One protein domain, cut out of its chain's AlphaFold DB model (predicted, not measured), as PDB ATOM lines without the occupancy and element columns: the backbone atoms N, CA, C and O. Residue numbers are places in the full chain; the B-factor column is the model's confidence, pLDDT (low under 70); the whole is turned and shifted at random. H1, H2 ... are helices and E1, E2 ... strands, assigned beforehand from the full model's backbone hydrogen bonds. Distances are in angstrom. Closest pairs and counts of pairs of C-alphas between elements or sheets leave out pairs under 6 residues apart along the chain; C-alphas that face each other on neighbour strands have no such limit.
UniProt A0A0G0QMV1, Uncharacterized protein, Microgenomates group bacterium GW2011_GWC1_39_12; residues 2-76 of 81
ATOM      1  N   ASP A   2      21.676 -25.708   1.857       82.00
ATOM      2  CA  ASP A   2      20.253 -25.578   2.225       82.00
ATOM      3  C   ASP A   2      19.880 -26.622   3.288       82.00
ATOM      4  O   ASP A   2      20.181 -27.802   3.107       82.00
ATOM      5  N   LYS A   3      19.175 -26.227   4.356       86.81
ATOM      6  CA  LYS A   3      18.817 -27.129   5.474       86.81
ATOM      7  C   LYS A   3      18.038 -28.370   5.010       86.81
ATOM      8  O   LYS A   3      18.192 -29.455   5.558       86.81
ATOM      9  N   ILE A   4      17.231 -28.230   3.956       87.38
ATOM     10  CA  ILE A   4      16.505 -29.344   3.327       87.38
ATOM     11  C   ILE A   4      17.478 -30.329   2.659       87.38
ATOM     12  O   ILE A   4      17.282 -31.537   2.743       87.38
ATOM     13  N   GLN A   5      18.535 -29.833   2.012       86.75
ATOM     14  CA  GLN A   5      19.526 -30.684   1.350       86.75
ATOM     15  C   GLN A   5      20.353 -31.481   2.364       86.75
ATOM     16  O   GLN A   5      20.663 -32.640   2.106       86.75
ATOM     17  N   GLU A   6      20.677 -30.889   3.517       88.25
ATOM     18  CA  GLU A   6      21.359 -31.595   4.609       88.25
ATOM     19  C   GLU A   6      20.515 -32.760   5.133       88.25
ATOM     20  O   GLU A   6      21.021 -33.872   5.257       88.25
ATOM     21  N   ILE A   7      19.212 -32.541   5.343       88.38
ATOM     22  CA  ILE A   7      18.283 -33.597   5.775       88.38
ATOM     23  C   ILE A   7      18.193 -34.708   4.725       88.38
ATOM     24  O   ILE A   7      18.281 -35.883   5.072       88.38
ATOM     25  N   ILE A   8      18.045 -34.362   3.440       86.75
ATOM     26  CA  ILE A   8      17.971 -35.367   2.369       86.75
ATOM     27  C   ILE A   8      19.255 -36.200   2.324       86.75
ATOM     28  O   ILE A   8      19.172 -37.417   2.195       86.75
ATOM     29  N   LYS A   9      20.431 -35.571   2.453       84.81
ATOM     30  CA  LYS A   9      21.709 -36.292   2.483       84.81
ATOM     31  C   LYS A   9      21.811 -37.226   3.682       84.81
ATOM     32  O   LYS A   9      22.060 -38.406   3.472       84.81
ATOM     33  N   ALA A  10      21.550 -36.726   4.890       86.50
ATOM     34  CA  ALA A  10      21.621 -37.527   6.110       86.50
ATOM     35  C   ALA A  10      20.676 -38.738   6.049       86.50
ATOM     36  O   ALA A  10      21.077 -39.866   6.307       86.50
ATOM     37  N   MET A  11      19.431 -38.534   5.611       84.81
ATOM     38  CA  MET A  11      18.480 -39.640   5.492       84.81
ATOM     39  C   MET A  11      18.844 -40.620   4.367       84.81
ATOM     40  O   MET A  11      18.576 -41.814   4.485       84.81
ATOM     41  N   ASN A  12      19.443 -40.142   3.276       81.44
ATOM     42  CA  ASN A  12      19.934 -41.009   2.207       81.44
ATOM     43  C   ASN A  12      21.153 -41.836   2.657       81.44
ATOM     44  O   ASN A  12      21.277 -42.989   2.258       81.44
ATOM     45  N   GLU A  13      22.031 -41.279   3.496       81.75
ATOM     46  CA  GLU A  13      23.135 -42.008   4.144       81.75
ATOM     47  C   GLU A  13      22.617 -43.092   5.105       81.75
ATOM     48  O   GLU A  13      23.164 -44.193   5.140       81.75
ATOM     49  N   ASP A  14      21.482 -42.847   5.768       81.50
ATOM     50  CA  ASP A  14      20.736 -43.842   6.555       81.50
ATOM     51  C   ASP A  14      19.978 -44.882   5.695       81.50
ATOM     52  O   ASP A  14      19.148 -45.637   6.208       81.50
ATOM     53  N   ASN A  15      20.230 -44.940   4.380       75.00
ATOM     54  CA  ASN A  15      19.557 -45.819   3.414       75.00
ATOM     55  C   ASN A  15      18.022 -45.671   3.383       75.00
ATOM     56  O   ASN A  15      17.299 -46.627   3.086       75.00
ATOM     57  N   ARG A  16      17.485 -44.480   3.685       76.56
ATOM     58  CA  ARG A  16      16.047 -44.205   3.531       76.56
ATOM     59  C   ARG A  16      15.684 -44.027   2.059       76.56
ATOM     60  O   ARG A  16      16.393 -43.368   1.305       76.56
ATOM     61  N   MET A  17      14.516 -44.543   1.684       76.81
ATOM     62  CA  MET A  17      13.947 -44.366   0.349       76.81
ATOM     63  C   MET A  17      13.575 -42.903   0.090       76.81
ATOM     64  O   MET A  17      13.133 -42.183   0.990       76.81
ATOM     65  N   GLY A  18      13.661 -42.459  -1.165       77.19
ATOM     66  CA  GLY A  18      13.384 -41.065  -1.535       77.19
ATOM     67  C   GLY A  18      11.946 -40.639  -1.212       77.19
ATOM     68  O   GLY A  18      11.689 -39.486  -0.854       77.19
ATOM     69  N   VAL A  19      11.008 -41.590  -1.266       80.50
ATOM     70  CA  VAL A  19       9.607 -41.393  -0.862       80.50
ATOM     71  C   VAL A  19       9.448 -41.164   0.644       80.50
ATOM     72  O   VAL A  19       8.649 -40.312   1.038       80.50
ATOM     73  N   ASP A  20      10.243 -41.837   1.479       83.00
ATOM     74  CA  ASP A  20      10.223 -41.666   2.936       83.00
ATOM     75  C   ASP A  20      10.827 -40.323   3.336       83.00
ATOM     76  O   ASP A  20      10.285 -39.617   4.188       83.00
ATOM     77  N   ILE A  21      11.918 -39.932   2.675       85.31
ATOM     78  CA  ILE A  21      12.558 -38.627   2.862       85.31
ATOM     79  C   ILE A  21      11.578 -37.508   2.480       85.31
ATOM     80  O   ILE A  21      11.395 -36.545   3.226       85.31
ATOM     81  N   MET A  22      10.879 -37.651   1.348       84.50
ATOM     82  CA  MET A  22       9.846 -36.705   0.924       84.50
ATOM     83  C   MET A  22       8.704 -36.627   1.944       84.50
ATOM     84  O   MET A  22       8.266 -35.530   2.292       84.50
ATOM     85  N   ALA A  23       8.226 -37.769   2.444       85.38
ATOM     86  CA  ALA A  23       7.176 -37.815   3.455       85.38
ATOM     87  C   ALA A  23       7.613 -37.148   4.768       85.38
ATOM     88  O   ALA A  23       6.829 -36.405   5.362       85.38
ATOM     89  N   HIS A  24       8.861 -37.358   5.195       88.19
ATOM     90  CA  HIS A  24       9.435 -36.709   6.372       88.19
ATOM     91  C   HIS A  24       9.452 -35.187   6.215       88.19
ATOM     92  O   HIS A  24       8.902 -34.474   7.050       88.19
ATOM     93  N   LEU A  25       9.970 -34.683   5.092       87.94
ATOM     94  CA  LEU A  25      10.042 -33.244   4.828       87.94
ATOM     95  C   LEU A  25       8.653 -32.596   4.740       87.94
ATOM     96  O   LEU A  25       8.442 -31.508   5.273       87.94
ATOM     97  N   MET A  26       7.681 -33.278   4.134       85.94
ATOM     98  CA  MET A  26       6.295 -32.806   4.091       85.94
ATOM     99  C   MET A  26       5.644 -32.770   5.486       85.94
ATOM    100  O   MET A  26       4.877 -31.852   5.766       85.94
ATOM    101  N   ARG A  27       5.951 -33.733   6.371       88.06
ATOM    102  CA  ARG A  27       5.482 -33.736   7.774       88.06
ATOM    103  C   ARG A  27       6.135 -32.640   8.612       88.06
ATOM    104  O   ARG A  27       5.483 -32.088   9.489       88.06
ATOM    105  N   SER A  28       7.384 -32.292   8.317       87.25
ATOM    106  CA  SER A  28       8.110 -31.184   8.949       87.25
ATOM    107  C   SER A  28       7.696 -29.800   8.424       87.25
ATOM    108  O   SER A  28       8.402 -28.821   8.657       87.25
ATOM    109  N   SER A  29       6.562 -29.699   7.719       85.06
ATOM    110  CA  SER A  29       6.000 -28.454   7.176       85.06
ATOM    111  C   SER A  29       6.883 -27.734   6.147       85.06
ATOM    112  O   SER A  29       6.689 -26.544   5.892       85.06
ATOM    113  N   TYR A  30       7.827 -28.433   5.505       87.75
ATOM    114  CA  TYR A  30       8.567 -27.858   4.383       87.75
ATOM    115  C   TYR A  30       7.665 -27.711   3.156       87.75
ATOM    116  O   TYR A  30       6.814 -28.559   2.865       87.75
ATOM    117  N   LYS A  31       7.851 -26.627   2.393       86.62
ATOM    118  CA  LYS A  31       7.060 -26.416   1.180       86.62
ATOM    119  C   LYS A  31       7.449 -27.454   0.138       86.62
ATOM    120  O   LYS A  31       8.604 -27.539  -0.268       86.62
ATOM    121  N   ARG A  32       6.442 -28.129  -0.423       83.50
ATOM    122  CA  ARG A  32       6.598 -29.118  -1.503       83.50
ATOM    123  C   ARG A  32       7.548 -28.654  -2.616       83.50
ATOM    124  O   ARG A  32       8.368 -29.434  -3.085       83.50
ATOM    125  N   ARG A  33       7.440 -27.394  -3.053       85.44
ATOM    126  CA  ARG A  33       8.280 -26.839  -4.129       85.44
ATOM    127  C   ARG A  33       9.758 -26.752  -3.733       85.44
ATOM    128  O   ARG A  33      10.612 -27.080  -4.548       85.44
ATOM    129  N   GLU A  34      10.044 -26.341  -2.502       88.00
ATOM    130  CA  GLU A  34      11.410 -26.240  -1.973       88.00
ATOM    131  C   GLU A  34      12.019 -27.631  -1.808       88.00
ATOM    132  O   GLU A  34      13.139 -27.870  -2.252       88.00
ATOM    133  N   THR A  35      11.237 -28.586  -1.300       87.44
ATOM    134  CA  THR A  35      11.637 -29.990  -1.194       87.44
ATOM    135  C   THR A  35      11.996 -30.592  -2.553       87.44
ATOM    136  O   THR A  35      13.073 -31.163  -2.708       87.44
ATOM    137  N   ILE A  36      11.144 -30.419  -3.571       86.75
ATOM    138  CA  ILE A  36      11.408 -30.919  -4.932       86.75
ATOM    139  C   ILE A  36      12.691 -30.306  -5.506       86.75
ATOM    140  O   ILE A  36      13.485 -31.011  -6.128       86.75
ATOM    141  N   ASN A  37      12.901 -29.004  -5.306       88.19
ATOM    142  CA  ASN A  37      14.109 -28.330  -5.772       88.19
ATOM    143  C   ASN A  37      15.364 -28.856  -5.064       88.19
ATOM    144  O   ASN A  37      16.365 -29.093  -5.732       88.19
ATOM    145  N   ALA A  38      15.299 -29.101  -3.752       88.81
ATOM    146  CA  ALA A  38      16.403 -29.672  -2.986       88.81
ATOM    147  C   ALA A  38      16.763 -31.090  -3.457       88.81
ATOM    148  O   ALA A  38      17.936 -31.377  -3.687       88.81
ATOM    149  N   PHE A  39      15.770 -31.951  -3.699       86.69
ATOM    150  CA  PHE A  39      16.009 -33.274  -4.283       86.69
ATOM    151  C   PHE A  39      16.679 -33.183  -5.660       86.69
ATOM    152  O   PHE A  39      17.662 -33.875  -5.913       86.69
ATOM    153  N   ARG A  40      16.192 -32.297  -6.539       84.31
ATOM    154  CA  ARG A  40      16.793 -32.083  -7.867       84.31
ATOM    155  C   ARG A  40      18.226 -31.565  -7.780       84.31
ATOM    156  O   ARG A  40      19.063 -32.005  -8.561       84.31
ATOM    157  N   ALA A  41      18.509 -30.663  -6.840       85.62
ATOM    158  CA  ALA A  41      19.853 -30.141  -6.601       85.62
ATOM    159  C   ALA A  41      20.824 -31.238  -6.136       85.62
ATOM    160  O   ALA A  41      21.994 -31.222  -6.502       85.62
ATOM    161  N   LEU A  42      20.324 -32.222  -5.387       83.50
ATOM    162  CA  LEU A  42      21.078 -33.401  -4.963       83.50
ATOM    163  C   LEU A  42      21.137 -34.512  -6.024       83.50
ATOM    164  O   LEU A  42      21.653 -35.594  -5.758       83.50
ATOM    165  N   GLY A  43      20.614 -34.260  -7.225       81.56
ATOM    166  CA  GLY A  43      20.640 -35.197  -8.342       81.56
ATOM    167  C   GLY A  43      19.515 -36.230  -8.333       81.56
ATOM    168  O   GLY A  43      19.436 -37.020  -9.262       81.56
ATOM    169  N   PHE A  44      18.606 -36.226  -7.358       82.50
ATOM    170  CA  PHE A  44      17.475 -37.154  -7.346       82.50
ATOM    171  C   PHE A  44      16.496 -36.854  -8.481       82.50
ATOM    172  O   PHE A  44      16.259 -35.701  -8.864       82.50
ATOM    173  N   VAL A  45      15.868 -37.906  -9.001       79.00
ATOM    174  CA  VAL A  45      14.816 -37.764 -10.005       79.00
ATOM    175  C   VAL A  45      13.496 -37.551  -9.286       79.00
ATOM    176  O   VAL A  45      13.038 -38.407  -8.535       79.00
ATOM    177  N   VAL A  46      12.874 -36.396  -9.529       81.50
ATOM    178  CA  VAL A  46      11.579 -36.054  -8.935       81.50
ATOM    179  C   VAL A  46      10.581 -35.645  -9.997       81.50
ATOM    180  O   VAL A  46      10.800 -34.681 -10.745       81.50
ATOM    181  N   LYS A  47       9.442 -36.338 -10.006       79.81
ATOM    182  CA  LYS A  47       8.324 -36.070 -10.903       79.81
ATOM    183  C   LYS A  47       7.061 -35.780 -10.103       79.81
ATOM    184  O   LYS A  47       6.585 -36.620  -9.347       79.81
ATOM    185  N   ALA A  48       6.498 -34.594 -10.304       76.62
ATOM    186  CA  ALA A  48       5.188 -34.234  -9.781       76.62
ATOM    187  C   ALA A  48       4.132 -34.456 -10.875       76.62
ATOM    188  O   ALA A  48       4.280 -33.938 -11.981       76.62
ATOM    189  N   ILE A  49       3.094 -35.241 -10.581       78.12
ATOM    190  CA  ILE A  49       1.948 -35.498 -11.465       78.12
ATOM    191  C   ILE A  49       0.677 -35.194 -10.666       78.12
ATOM    192  O   ILE A  49       0.278 -35.971  -9.796       78.12
ATOM    193  N   GLY A  50       0.056 -34.042 -10.933       75.62
ATOM    194  CA  GLY A  50      -1.101 -33.568 -10.169       75.62
ATOM    195  C   GLY A  50      -0.778 -33.429  -8.677       75.62
ATOM    196  O   GLY A  50       0.143 -32.708  -8.295       75.62
ATOM    197  N   SER A  51      -1.522 -34.140  -7.825       72.12
ATOM    198  CA  SER A  51      -1.304 -34.170  -6.370       72.12
ATOM    199  C   SER A  51      -0.206 -35.143  -5.916       72.12
ATOM    200  O   SER A  51       0.209 -35.070  -4.754       72.12
ATOM    201  N   ARG A  52       0.276 -36.027  -6.804       74.94
ATOM    202  CA  ARG A  52       1.258 -37.079  -6.499       74.94
ATOM    203  C   ARG A  52       2.678 -36.628  -6.829       74.94
ATOM    204  O   ARG A  52       2.912 -35.942  -7.825       74.94
ATOM    205  N   VAL A  53       3.636 -37.045  -6.005       77.44
ATOM    206  CA  VAL A  53       5.068 -36.802  -6.215       77.44
ATOM    207  C   VAL A  53       5.791 -38.139  -6.150       77.44
ATOM    208  O   VAL A  53       5.635 -38.875  -5.183       77.44
ATOM    209  N   TYR A  54       6.565 -38.432  -7.187       78.88
ATOM    210  CA  TYR A  54       7.409 -39.614  -7.294       78.88
ATOM    211  C   TYR A  54       8.862 -39.176  -7.160       78.88
ATOM    212  O   TYR A  54       9.288 -38.251  -7.860       78.88
ATOM    213  N   VAL A  55       9.598 -39.827  -6.267       79.56
ATOM    214  CA  VAL A  55      11.006 -39.549  -5.964       79.56
ATOM    215  C   VAL A  55      11.774 -40.855  -6.134       79.56
ATOM    216  O   VAL A  55      11.286 -41.897  -5.704       79.56
ATOM    217  N   SER A  56      12.930 -40.816  -6.795       76.31
ATOM    218  CA  SER A  56      13.824 -41.975  -6.885       76.31
ATOM    219  C   SER A  56      14.498 -42.266  -5.540       76.31
ATOM    220  O   SER A  56      14.765 -41.347  -4.774       76.31
ATOM    221  N   ASP A  57      14.842 -43.527  -5.273       67.25
ATOM    222  CA  ASP A  57      15.519 -43.937  -4.025       67.25
ATOM    223  C   ASP A  57      16.996 -43.537  -3.943       67.25
ATOM    224  O   ASP A  57      17.672 -43.817  -2.963       67.25
ATOM    225  N   GLY A  58      17.502 -42.863  -4.971       65.62
ATOM    226  CA  GLY A  58      18.851 -42.326  -5.003       65.62
ATOM    227  C   GLY A  58      19.068 -41.421  -6.213       65.62
ATOM    228  O   GLY A  58      18.239 -41.410  -7.139       65.62
ATOM    229  N   PRO A  59      20.177 -40.662  -6.239       62.16
ATOM    230  CA  PRO A  59      20.626 -40.004  -7.452       62.16
ATOM    231  C   PRO A  59      20.895 -41.074  -8.526       62.16
ATOM    232  O   PRO A  59      21.564 -42.077  -8.258       62.16
ATOM    233  N   PRO A  60      20.372 -40.915  -9.753       58.12
ATOM    234  CA  PRO A  60      20.672 -41.828 -10.831       58.12
ATOM    235  C   PRO A  60      22.165 -41.680 -11.130       58.12
ATOM    236  O   PRO A  60      22.618 -40.620 -11.551       58.12
ATOM    237  N   ALA A  61      22.932 -42.749 -10.920       57.69
ATOM    238  CA  ALA A  61      24.370 -42.763 -11.197       57.69
ATOM    239  C   ALA A  61      24.712 -42.407 -12.664       57.69
ATOM    240  O   ALA A  61      25.860 -42.112 -12.974       57.69
ATOM    241  N   THR A  62      23.725 -42.421 -13.570       58.22
ATOM    242  CA  THR A  62      23.853 -42.066 -14.987       58.22
ATOM    243  C   THR A  62      22.551 -41.484 -15.556       58.22
ATOM    244  O   THR A  62      21.448 -41.910 -15.200       58.22
ATOM    245  N   GLU A  63      22.660 -40.559 -16.520       56.34
ATOM    246  CA  GLU A  63      21.513 -40.002 -17.269       56.34
ATOM    247  C   GLU A  63      20.640 -41.077 -17.944       56.34
ATOM    248  O   GLU A  63      19.435 -40.882 -18.114       56.34
ATOM    249  N   ALA A  64      21.215 -42.229 -18.303       59.59
ATOM    250  CA  ALA A  64      20.486 -43.341 -18.911       59.59
ATOM    251  C   ALA A  64      19.440 -43.943 -17.954       59.59
ATOM    252  O   ALA A  64      18.275 -44.075 -18.332       59.59
ATOM    253  N   LYS A  65      19.818 -44.202 -16.692       61.69
ATOM    254  CA  LYS A  65      18.892 -44.682 -15.649       61.69
ATOM    255  C   LYS A  65      17.789 -43.667 -15.358       61.69
ATOM    256  O   LYS A  65      16.641 -44.041 -15.135       61.69
ATOM    257  N   LYS A  66      18.116 -42.371 -15.421       63.38
ATOM    258  CA  LYS A  66      17.127 -41.291 -15.304       63.38
ATOM    259  C   LYS A  66      16.093 -41.349 -16.433       63.38
ATOM    260  O   LYS A  66      14.899 -41.342 -16.147       63.38
ATOM    261  N   ARG A  67      16.527 -41.446 -17.697       63.66
ATOM    262  CA  ARG A  67      15.614 -41.532 -18.856       63.66
ATOM    263  C   ARG A  67      14.743 -42.785 -18.825       63.66
ATOM    264  O   ARG A  67      13.567 -42.715 -19.173       63.66
ATOM    265  N   GLU A  68      15.305 -43.919 -18.419       66.50
ATOM    266  CA  GLU A  68      14.574 -45.181 -18.289       66.50
ATOM    267  C   GLU A  68      13.478 -45.089 -17.220       66.50
ATOM    268  O   GLU A  68      12.323 -45.428 -17.478       66.50
ATOM    269  N   TRP A  69      13.795 -44.522 -16.056       65.62
ATOM    270  CA  TRP A  69      12.814 -44.280 -15.000       65.62
ATOM    271  C   TRP A  69      11.735 -43.272 -15.424       65.62
ATOM    272  O   TRP A  69      10.542 -43.505 -15.224       65.62
ATOM    273  N   GLU A  70      12.120 -42.174 -16.082       66.06
ATOM    274  CA  GLU A  70      11.175 -41.192 -16.629       66.06
ATOM    275  C   GLU A  70      10.217 -41.822 -17.649       66.06
ATOM    276  O   GLU A  70       9.025 -41.483 -17.663       66.06
ATOM    277  N   ARG A  71      10.719 -42.757 -18.469       68.75
ATOM    278  CA  ARG A  71       9.921 -43.551 -19.408       68.75
ATOM    279  C   ARG A  71       8.985 -44.503 -18.668       68.75
ATOM    280  O   ARG A  71       7.798 -44.487 -18.973       68.75
ATOM    281  N   ASN A  72       9.458 -45.245 -17.668       66.50
ATOM    282  CA  ASN A  72       8.627 -46.168 -16.882       66.50
ATOM    283  C   ASN A  72       7.484 -45.446 -16.154       66.50
ATOM    284  O   ASN A  72       6.343 -45.905 -16.182       66.50
ATOM    285  N   ILE A  73       7.726 -44.254 -15.605       64.31
ATOM    286  CA  ILE A  73       6.651 -43.462 -14.986       64.31
ATOM    287  C   ILE A  73       5.719 -42.825 -16.020       64.31
ATOM    288  O   ILE A  73       4.548 -42.597 -15.728       64.31
ATOM    289  N   ARG A  74       6.190 -42.509 -17.233       59.97
ATOM    290  CA  ARG A  74       5.286 -42.141 -18.341       59.97
ATOM    291  C   ARG A  74       4.484 -43.349 -18.857       59.97
ATOM    292  O   ARG A  74       3.359 -43.159 -19.303       59.97
ATOM    293  N   GLY A  75       5.019 -44.564 -18.760       52.97
ATOM    294  CA  GLY A  75       4.324 -45.808 -19.106       52.97
ATOM    295  C   GLY A  75       3.223 -46.180 -18.111       52.97
ATOM    296  O   GLY A  75       2.152 -46.617 -18.518       52.97
ATOM    297  N   LEU A  76       3.424 -45.907 -16.819       49.66
ATOM    298  CA  LEU A  76       2.414 -46.135 -15.774       49.66
ATOM    299  C   LEU A  76       1.151 -45.268 -15.922       49.66
ATOM    300  O   LEU A  76       0.106 -45.636 -15.401       49.66
TER     301      LEU A  76
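AT A GLANCE: This is residues 2 to 76 of the 81 residues of an uncharacterized protein of Microgenomates group bacterium GW2011_GWC1_39_12 (UniProt A0A0G0QMV1). Three short helices, H1 to H3, pack crosswise in a cluster; the small hairpin E1 and E2 packs on H2 and H3, and H4 lies beyond it, touching no helix. The printed part has 75 residues with four named helices and two named strands, in the order H1 H2 H3 E1 E2 H4; the sheet E1 - E2 is antiparallel, the class mostly helix. It is compact, radius of gyration of the C-alphas 11.9 A, spanning 32 by 27 by 18 A.

HOW THE PARTS SIT: H1, residues 3 to 13, and H2, residues 18 to 27, touch as a helical hairpin at a steep tilt of 40 degrees; their closest C-alphas, Ile 8 and Ile 21, are 6.3 A apart. H3, residues 32 to 41, touches H1, closest at the C-alphas of Gln 5 and Ala 38, 5.4 A. E1, residues 46 to 49, and E2, residues 52 to 55, form a hairpin, with N 47 and O 54 within hydrogen-bond range at 2.9 A. H4, residues 63 to 76, is near E1 and apart from H1, H2 and H3. In H1, H2, H3 and H4 every O i to N i+4 pair is within hydrogen-bond range.

IN THESE COORDINATES: H1 begins at C-alpha 3 (18.817, -27.129, 5.474); H4, 20.1 A long, ends at C-alpha 76 (2.414, -46.135, -15.774).

THE WHOLE: The printed part has no cut and no long link. Residues 57 to 76 have pLDDT under 70.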